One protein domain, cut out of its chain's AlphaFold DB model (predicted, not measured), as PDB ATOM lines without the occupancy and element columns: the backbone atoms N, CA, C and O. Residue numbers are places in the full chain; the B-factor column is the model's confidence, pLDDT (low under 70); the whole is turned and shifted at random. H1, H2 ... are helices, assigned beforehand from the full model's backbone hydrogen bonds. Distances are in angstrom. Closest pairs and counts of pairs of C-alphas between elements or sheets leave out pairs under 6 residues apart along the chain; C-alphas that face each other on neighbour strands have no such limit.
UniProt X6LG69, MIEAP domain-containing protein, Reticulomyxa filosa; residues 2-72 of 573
ATOM      1  N   GLY A   2      41.882  23.254 -30.515       80.88
ATOM      2  CA  GLY A   2      41.670  23.901 -29.199       80.88
ATOM      3  C   GLY A   2      41.561  25.441 -29.184       80.88
ATOM      4  O   GLY A   2      40.810  25.989 -28.380       80.88
ATOM      5  N   ARG A   3      42.261  26.162 -30.078       84.88
ATOM      6  CA  ARG A   3      42.167  27.639 -30.164       84.88
ATOM      7  C   ARG A   3      40.835  28.128 -30.731       84.88
ATOM      8  O   ARG A   3      40.305  29.118 -30.238       84.88
ATOM      9  N   GLU A   4      40.288  27.442 -31.730       87.12
ATOM     10  CA  GLU A   4      39.021  27.834 -32.360       87.12
ATOM     11  C   GLU A   4      37.835  27.618 -31.421       87.12
ATOM     12  O   GLU A   4      37.034  28.535 -31.256       87.12
ATOM     13  N   LYS A   5      37.792  26.484 -30.699       85.94
ATOM     14  CA  LYS A   5      36.798  26.255 -29.634       85.94
ATOM     15  C   LYS A   5      36.833  27.368 -28.577       85.94
ATOM     16  O   LYS A   5      35.789  27.908 -28.223       85.94
ATOM     17  N   LYS A   6      38.026  27.776 -28.116       85.62
ATOM     18  CA  LYS A   6      38.174  28.885 -27.150       85.62
ATOM     19  C   LYS A   6      37.695  30.226 -27.709       85.62
ATOM     20  O   LYS A   6      37.042  30.978 -26.990       85.62
ATOM     21  N   LYS A   7      37.991  30.525 -28.978       89.44
ATOM     22  CA  LYS A   7      37.549  31.761 -29.642       89.44
ATOM     23  C   LYS A   7      36.025  31.805 -29.789       89.44
ATOM     24  O   LYS A   7      35.420  32.834 -29.506       89.44
ATOM     25  N   MET A   8      35.413  30.683 -30.170       88.31
ATOM     26  CA  MET A   8      33.960  30.554 -30.286       88.31
ATOM     27  C   MET A   8      33.282  30.730 -28.922       88.31
ATOM     28  O   MET A   8      32.362  31.529 -28.797       88.31
ATOM     29  N   LYS A   9      33.821  30.091 -27.876       85.12
ATOM     30  CA  LYS A   9      33.349  30.218 -26.489       85.12
ATOM     31  C   LYS A   9      33.375  31.656 -25.980       85.12
ATOM     32  O   LYS A   9      32.351  32.157 -25.527       85.12
ATOM     33  N   TRP A  10      34.502  32.351 -26.132       84.81
ATOM     34  CA  TRP A  10      34.604  33.763 -25.758       84.81
ATOM     35  C   TRP A  10      33.656  34.660 -26.555       84.81
ATOM     36  O   TRP A  10      33.068  35.581 -25.989       84.81
ATOM     37  N   SER A  11      33.460  34.380 -27.846       89.69
ATOM     38  CA  SER A  11      32.502  35.124 -28.666       89.69
ATOM     39  C   SER A  11      31.071  34.976 -28.144       89.69
ATOM     40  O   SER A  11      30.365  35.976 -28.033       89.69
ATOM     41  N   THR A  12      30.645  33.760 -27.791       86.81
ATOM     42  CA  THR A  12      29.294  33.510 -27.268       86.81
ATOM     43  C   THR A  12      29.099  34.146 -25.887       86.81
ATOM     44  O   THR A  12      28.079  34.791 -25.652       86.81
ATOM     45  N   VAL A  13      30.102  34.076 -24.999       83.88
ATOM     46  CA  VAL A  13      30.067  34.771 -23.694       83.88
ATOM     47  C   VAL A  13      29.921  36.284 -23.876       83.88
ATOM     48  O   VAL A  13      29.067  36.903 -23.242       83.88
ATOM     49  N   MET A  14      30.702  36.896 -24.771       85.25
ATOM     50  CA  MET A  14      30.631  38.343 -25.010       85.25
ATOM     51  C   MET A  14      29.306  38.769 -25.648       85.25
ATOM     52  O   MET A  14      28.801  39.848 -25.332       85.25
ATOM     53  N   ASN A  15      28.712  37.934 -26.503       87.94
ATOM     54  CA  ASN A  15      27.374  38.177 -27.041       87.94
ATOM     55  C   ASN A  15      26.317  38.143 -25.937       87.94
ATOM     56  O   ASN A  15      25.481  39.041 -25.882       87.94
ATOM     57  N   LEU A  16      26.398  37.181 -25.015       83.31
ATOM     58  CA  LEU A  16      25.492  37.102 -23.872       83.31
ATOM     59  C   LEU A  16      25.634  38.320 -22.945       83.31
ATOM     60  O   LEU A  16      24.633  38.908 -22.546       83.31
ATOM     61  N   ILE A  17      26.866  38.756 -22.652       83.44
ATOM     62  CA  ILE A  17      27.121  39.970 -21.860       83.44
ATOM     63  C   ILE A  17      26.528  41.198 -22.555       83.44
ATOM     64  O   ILE A  17      25.838  41.987 -21.908       83.44
ATOM     65  N   LYS A  18      26.731  41.355 -23.869       87.50
ATOM     66  CA  LYS A  18      26.119  42.446 -24.648       87.50
ATOM     67  C   LYS A  18      24.596  42.394 -24.593       87.50
ATOM     68  O   LYS A  18      23.965  43.426 -24.398       87.50
ATOM     69  N   LEU A  19      24.010  41.206 -24.714       86.06
ATOM     70  CA  LEU A  19      22.566  41.007 -24.636       86.06
ATOM     71  C   LEU A  19      22.023  41.443 -23.263       86.06
ATOM     72  O   LEU A  19      21.038  42.173 -23.174       86.06
ATOM     73  N   LEU A  20      22.713  41.049 -22.191       80.62
ATOM     74  CA  LEU A  20      22.325  41.319 -20.805       80.62
ATOM     75  C   LEU A  20      22.523  42.778 -20.382       80.62
ATOM     76  O   LEU A  20      21.757  43.264 -19.544       80.62
ATOM     77  N   THR A  21      23.513  43.458 -20.963       80.94
ATOM     78  CA  THR A  21      23.855  44.867 -20.692       80.94
ATOM     79  C   THR A  21      23.211  45.859 -21.662       80.94
ATOM     80  O   THR A  21      23.292  47.066 -21.439       80.94
ATOM     81  N   SER A  22      22.557  45.391 -22.729       83.94
ATOM     82  CA  SER A  22      21.860  46.277 -23.662       83.94
ATOM     83  C   SER A  22      20.673  46.992 -23.000       83.94
ATOM     84  O   SER A  22      20.005  46.446 -22.121       83.94
ATOM     85  N   LYS A  23      20.403  48.234 -23.436       78.81
ATOM     86  CA  LYS A  23      19.247  49.041 -22.991       78.81
ATOM     87  C   LYS A  23      17.900  48.484 -23.458       78.81
ATOM     88  O   LYS A  23      16.867  48.891 -22.945       78.81
ATOM     89  N   THR A  24      17.905  47.622 -24.472       78.75
ATOM     90  CA  THR A  24      16.692  47.002 -25.005       78.75
ATOM     91  C   THR A  24      16.466  45.682 -24.288       78.75
ATOM     92  O   THR A  24      17.403  44.915 -24.089       78.75
ATOM     93  N   THR A  25      15.236  45.415 -23.858       77.44
ATOM     94  CA  THR A  25      14.907  44.179 -23.144       77.44
ATOM     95  C   THR A  25      15.032  43.003 -24.116       77.44
ATOM     96  O   THR A  25      14.235  42.915 -25.053       77.44
ATOM     97  N   PRO A  26      16.020  42.101 -23.956       77.69
ATOM     98  CA  PRO A  26      16.145  40.967 -24.855       77.69
ATOM     99  C   PRO A  26      14.949  40.038 -24.680       77.69
ATOM    100  O   PRO A  26      14.477  39.806 -23.563       77.69
ATOM    101  N   THR A  27      14.459  39.492 -25.790       82.00
ATOM    102  CA  THR A  27      13.350  38.537 -25.730       82.00
ATOM    103  C   THR A  27      13.798  37.255 -25.014       82.00
ATOM    104  O   THR A  27      14.952  36.841 -25.173       82.00
ATOM    105  N   PRO A  28      12.910  36.574 -24.261       77.81
ATOM    106  CA  PRO A  28      13.241  35.314 -23.588       77.81
ATOM    107  C   PRO A  28      13.871  34.284 -24.532       77.81
ATOM    108  O   PRO A  28      14.816  33.596 -24.161       77.81
ATOM    109  N   LYS A  29      13.406  34.263 -25.788       82.88
ATOM    110  CA  LYS A  29      13.914  33.394 -26.850       82.88
ATOM    111  C   LYS A  29      15.373  33.690 -27.216       82.88
ATOM    112  O   LYS A  29      16.176  32.770 -27.235       82.88
ATOM    113  N   GLN A  30      15.749  34.959 -27.411       83.94
ATOM    114  CA  GLN A  30      17.145  35.340 -27.693       83.94
ATOM    115  C   GLN A  30      18.096  34.932 -26.564       83.94
ATOM    116  O   GLN A  30      19.215  34.489 -26.815       83.94
ATOM    117  N   LEU A  31      17.645  35.076 -25.317       81.12
ATOM    118  CA  LEU A  31      18.432  34.708 -24.145       81.12
ATOM    119  C   LEU A  31      18.613  33.188 -24.058       81.12
ATOM    120  O   LEU A  31      19.710  32.719 -23.770       81.12
ATOM    121  N   GLN A  32      17.554  32.433 -24.355       82.06
ATOM    122  CA  GLN A  32      17.538  30.972 -24.344       82.06
ATOM    123  C   GLN A  32      18.355  30.369 -25.498       82.06
ATOM    124  O   GLN A  32      19.077  29.397 -25.280       82.06
ATOM    125  N   ASP A  33      18.324  30.986 -26.681       86.50
ATOM    126  CA  ASP A  33      19.102  30.572 -27.852       86.50
ATOM    127  C   ASP A  33      20.618  30.743 -27.621       86.50
ATOM    128  O   ASP A  33      21.403  29.849 -27.937       86.50
ATOM    129  N   GLU A  34      21.057  31.860 -27.027       83.69
ATOM    130  CA  GLU A  34      22.474  32.066 -26.674       83.69
ATOM    131  C   GLU A  34      22.927  31.163 -25.513       83.69
ATOM    132  O   GLU A  34      24.064  30.684 -25.498       83.69
ATOM    133  N   LEU A  35      22.026  30.856 -24.576       82.62
ATOM    134  CA  LEU A  35      22.259  29.872 -23.513       82.62
ATOM    135  C   LEU A  35      22.474  28.465 -24.067       82.62
ATOM    136  O   LEU A  35      23.413  27.789 -23.657       82.62
ATOM    137  N   ALA A  36      21.641  28.042 -25.019       86.12
ATOM    138  CA  ALA A  36      21.767  26.741 -25.667       86.12
ATOM    139  C   ALA A  36      23.098  26.624 -26.432       86.12
ATOM    140  O   ALA A  36      23.789  25.607 -26.334       86.12
ATOM    141  N   LYS A  37      23.522  27.700 -27.118       89.06
ATOM    142  CA  LYS A  37      24.848  27.772 -27.759       89.06
ATOM    143  C   LYS A  37      25.980  27.638 -26.740       89.06
ATOM    144  O   LYS A  37      26.938  26.915 -26.998       89.06
ATOM    145  N   LEU A  38      25.876  28.286 -25.580       82.94
ATOM    146  CA  LEU A  38      26.862  28.181 -24.497       82.94
ATOM    147  C   LEU A  38      26.921  26.780 -23.875       82.94
ATOM    148  O   LEU A  38      28.013  26.267 -23.643       82.94
ATOM    149  N   GLN A  39      25.770  26.141 -23.662       82.81
ATOM    150  CA  GLN A  39      25.689  24.777 -23.127       82.81
ATOM    151  C   GLN A  39      26.321  23.742 -24.068       82.81
ATOM    152  O   GLN A  39      26.932  22.786 -23.600       82.81
ATOM    153  N   SER A  40      26.259  23.966 -25.385       87.56
ATOM    154  CA  SER A  40      26.906  23.097 -26.378       87.56
ATOM    155  C   SER A  40      28.445  23.171 -26.393       87.56
ATOM    156  O   SER A  40      29.092  22.354 -27.045       87.56
ATOM    157  N   LEU A  41      29.051  24.133 -25.680       86.88
ATOM    158  CA  LEU A  41      30.491  24.430 -25.732       86.88
ATOM    159  C   LEU A  41      31.312  23.852 -24.563       86.88
ATOM    160  O   LEU A  41      32.443  24.301 -24.364       86.88
ATOM    161  N   GLU A  42      30.782  22.867 -23.824       85.88
ATOM    162  CA  GLU A  42      31.454  22.199 -22.688       85.88
ATOM    163  C   GLU A  42      32.069  23.227 -21.711       85.88
ATOM    164  O   GLU A  42      33.281  23.475 -21.665       85.88
ATOM    165  N   LEU A  43      31.201  23.915 -20.966       84.81
ATOM    166  CA  LEU A  43      31.611  24.846 -19.910       84.81
ATOM    167  C   LEU A  43      32.243  24.079 -18.742       84.81
ATOM    168  O   LEU A  43      31.795  22.984 -18.400       84.81
ATOM    169  N   SER A  44      33.269  24.658 -18.118       88.88
ATOM    170  CA  SER A  44      33.736  24.160 -16.826       88.88
ATOM    171  C   SER A  44      32.642  24.356 -15.773       88.88
ATOM    172  O   SER A  44      31.720  25.157 -15.954       88.88
ATOM    173  N   SER A  45      32.745  23.629 -14.658       87.38
ATOM    174  CA  SER A  45      31.810  23.763 -13.534       87.38
ATOM    175  C   SER A  45      31.665  25.225 -13.089       87.38
ATOM    176  O   SER A  45      30.548  25.736 -13.015       87.38
ATOM    177  N   ASP A  46      32.791  25.921 -12.911       84.00
ATOM    178  CA  ASP A  46      32.831  27.311 -12.443       84.00
ATOM    179  C   ASP A  46      32.198  28.286 -13.452       84.00
ATOM    180  O   ASP A  46      31.468  29.206 -13.080       84.00
ATOM    181  N   GLU A  47      32.432  28.080 -14.753       82.12
ATOM    182  CA  GLU A  47      31.834  28.908 -15.809       82.12
ATOM    183  C   GLU A  47      30.315  28.716 -15.879       82.12
ATOM    184  O   GLU A  47      29.572  29.676 -16.103       82.12
ATOM    185  N   ASN A  48      29.841  27.485 -15.671       82.06
ATOM    186  CA  ASN A  48      28.417  27.185 -15.630       82.06
ATOM    187  C   ASN A  48      27.752  27.807 -14.389       82.06
ATOM    188  O   ASN A  48      26.670  28.381 -14.495       82.06
ATOM    189  N   GLU A  49      28.407  27.768 -13.226       85.50
ATOM    190  CA  GLU A  49      27.913  28.407 -12.001       85.50
ATOM    191  C   GLU A  49      27.834  29.939 -12.134       85.50
ATOM    192  O   GLU A  49      26.811  30.551 -11.794       85.50
ATOM    193  N   ALA A  50      28.865  30.567 -12.707       80.31
ATOM    194  CA  ALA A  50      28.870  32.000 -12.991       80.31
ATOM    195  C   ALA A  50      27.738  32.391 -13.958       80.31
ATOM    196  O   ALA A  50      27.022  33.371 -13.725       80.31
ATOM    197  N   LEU A  51      27.518  31.593 -15.010       78.94
ATOM    198  CA  LEU A  51      26.441  31.800 -15.976       78.94
ATOM    199  C   LEU A  51      25.055  31.690 -15.320       78.94
ATOM    200  O   LEU A  51      24.210  32.568 -15.509       78.94
ATOM    201  N   GLN A  52      24.829  30.661 -14.501       81.50
ATOM    202  CA  GLN A  52      23.580  30.482 -13.750       81.50
ATOM    203  C   GLN A  52      23.307  31.650 -12.797       81.50
ATOM    204  O   GLN A  52      22.171  32.117 -12.679       81.50
ATOM    205  N   THR A  53      24.351  32.169 -12.151       83.94
ATOM    206  CA  THR A  53      24.252  33.337 -11.267       83.94
ATOM    207  C   THR A  53      23.839  34.590 -12.041       83.94
ATOM    208  O   THR A  53      22.932  35.311 -11.620       83.94
ATOM    209  N   LEU A  54      24.437  34.813 -13.212       79.94
ATOM    210  CA  LEU A  54      24.129  35.944 -14.089       79.94
ATOM    211  C   LEU A  54      22.668  35.915 -14.580       79.94
ATOM    212  O   LEU A  54      21.988  36.943 -14.587       79.94
ATOM    213  N   ILE A  55      22.161  34.727 -14.930       79.88
ATOM    214  CA  ILE A  55      20.768  34.514 -15.357       79.88
ATOM    215  C   ILE A  55      19.795  34.827 -14.220       79.88
ATOM    216  O   ILE A  55      18.853  35.599 -14.415       79.88
ATOM    217  N   LYS A  56      20.047  34.286 -13.019       85.25
ATOM    218  CA  LYS A  56      19.234  34.568 -11.823       85.25
ATOM    219  C   LYS A  56      19.184  36.066 -11.522       85.25
ATOM    220  O   LYS A  56      18.124  36.596 -11.190       85.25
ATOM    221  N   LEU A  57      20.310  36.764 -11.669       82.25
ATOM    222  CA  LEU A  57      20.398  38.201 -11.416       82.25
ATOM    223  C   LEU A  57      19.596  39.016 -12.443       82.25
ATOM    224  O   LEU A  57      18.861  39.926 -12.060       82.25
ATOM    225  N   LYS A  58      19.641  38.649 -13.733       81.12
ATOM    226  CA  LYS A  58      18.828  39.306 -14.771       81.12
ATOM    227  C   LYS A  58      17.330  39.073 -14.571       81.12
ATOM    228  O   LYS A  58      16.561  40.026 -14.680       81.12
ATOM    229  N   GLN A  59      16.917  37.851 -14.236       82.88
ATOM    230  CA  GLN A  59      15.516  37.541 -13.923       82.88
ATOM    231  C   GLN A  59      15.012  38.358 -12.724       82.88
ATOM    232  O   GLN A  59      13.904  38.895 -12.755       82.88
ATOM    233  N   LYS A  60      15.845  38.514 -11.686       85.06
ATOM    234  CA  LYS A  60      15.528  39.358 -10.527       85.06
ATOM    235  C   LYS A  60      15.379  40.834 -10.914       85.06
ATOM    236  O   LYS A  60      14.438  41.473 -10.450       85.06
ATOM    237  N   ASN A  61      16.242  41.353 -11.790       81.25
ATOM    238  CA  ASN A  61      16.131  42.725 -12.298       81.25
ATOM    239  C   ASN A  61      14.856  42.936 -13.122       81.25
ATOM    240  O   ASN A  61      14.157  43.911 -12.882       81.25
ATOM    241  N   GLN A  62      14.488  42.001 -14.002       82.44
ATOM    242  CA  GLN A  62      13.228  42.080 -14.756       82.44
ATOM    243  C   GLN A  62      12.000  42.065 -13.836       82.44
ATOM    244  O   GLN A  62      11.037  42.795 -14.059       82.44
ATOM    245  N   MET A  63      12.024  41.259 -12.767       83.19
ATOM    246  CA  MET A  63      10.945  41.250 -11.777       83.19
ATOM    247  C   MET A  63      10.861  42.579 -11.008       83.19
ATOM    248  O   MET A  63       9.763  43.018 -10.672       83.19
ATOM    249  N   LEU A  64      11.999  43.224 -10.727       80.69
ATOM    250  CA  LEU A  64      12.042  44.548 -10.099       80.69
ATOM    251  C   LEU A  64      11.540  45.645 -11.042       80.69
ATOM    252  O   LEU A  64      10.719  46.447 -10.616       80.69
ATOM    253  N   GLU A  65      11.966  45.648 -12.306       81.38
ATOM    254  CA  GLU A  65      11.477  46.576 -13.337       81.38
ATOM    255  C   GLU A  65       9.956  46.477 -13.479       81.38
ATOM    256  O   GLU A  65       9.264  47.489 -13.387       81.38
ATOM    257  N   LYS A  66       9.419  45.252 -13.559       82.56
ATOM    258  CA  LYS A  66       7.972  45.025 -13.599       82.56
ATOM    259  C   LYS A  66       7.262  45.531 -12.339       82.56
ATOM    260  O   LYS A  66       6.217  46.156 -12.442       82.56
ATOM    261  N   LYS A  67       7.828  45.313 -11.145       82.00
ATOM    262  CA  LYS A  67       7.255  45.849  -9.895       82.00
ATOM    263  C   LYS A  67       7.244  47.378  -9.861       82.00
ATOM    264  O   LYS A  67       6.311  47.949  -9.308       82.00
ATOM    265  N   VAL A  68       8.267  48.027 -10.416       78.19
ATOM    266  CA  VAL A  68       8.334  49.492 -10.523       78.19
ATOM    267  C   VAL A  68       7.288  50.003 -11.515       78.19
ATOM    268  O   VAL A  68       6.607  50.980 -11.223       78.19
ATOM    269  N   GLU A  69       7.104  49.324 -12.646       76.38
ATOM    270  CA  GLU A  69       6.078  49.659 -13.640       76.38
ATOM    271  C   GLU A  69       4.655  49.451 -13.089       76.38
ATOM    272  O   GLU A  69       3.814  50.347 -13.177       76.38
ATOM    273  N   ASP A  70       4.415  48.335 -12.395       74.44
ATOM    274  CA  ASP A  70       3.155  48.056 -11.700       74.44
ATOM    275  C   ASP A  70       2.880  49.110 -10.603       74.44
ATOM    276  O   ASP A  70       1.748  49.576 -10.457       74.44
ATOM    277  N   GLN A  71       3.902  49.564  -9.866       70.94
ATOM    278  CA  GLN A  71       3.773  50.671  -8.905       70.94
ATOM    279  C   GLN A  71       3.527  52.024  -9.582       70.94
ATOM    280  O   GLN A  71       2.759  52.829  -9.058       70.94
ATOM    281  N   SER A  72       4.117  52.272 -10.753       64.62
ATOM    282  CA  SER A  72       3.845  53.472 -11.550       64.62
ATOM    283  C   SER A  72       2.404  53.492 -12.065       64.62
ATOM    284  O   SER A  72       1.800  54.557 -12.146       64.62
TER     285      SER A  72
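AT A GLANCE: This is residues 2 to 72 of the 573 residues of the protein "MIEAP domain-containing protein" of Reticulomyxa filosa (UniProt X6LG69). A helical hairpin, H1 and H2, has a longer helix, H3, running loosely alongside it; the end of H3, residues 63 to 72, sticks out and lengthens the whole. The printed part has 71 residues with three named helices, in the order H1, H2, H3, and no named strand; the class is all helix. It is loose, with a radius of gyration of the C-alphas of 14.0 A, and spans 51 by 22 by 16 A.

IN THESE COORDINATES: H1 is residues 2 to 21, 28.8 A long, from C-alpha 2 at (41.670, 23.901, -29.199). H2 is residues 28 to 39, 16.3 A long. H3 is residues 45 to 72, 40.8 A long, ending with C-alpha 72 at (3.845, 53.472, -11.550).

HOW THE PARTS SIT: H1 and H2 touch, the C-alphas of Thr 12 and Leu 38 closest at 6.5 A, at a shallow tilt of 23 degrees, opposite ways. H1 and H3 are close but not clearly touching, the C-alphas of Leu 20 and Lys 58 closest at 7.3 A, at a shallow tilt of 15 degrees, the same way. H2 and H3 are near each other, their closest C-alphas 8.3 A apart. In H1, H2 and H3 every O i to N i+4 pair is within hydrogen-bond range.

THE WHOLE: The C-alphas of Gly 2 and Ser 72, the two farthest apart, are 51.2 A apart. The printed part has no cut. The link H1 to H2 is short, and H2 to H3 tight. Residue 72 has a pLDDT under 70.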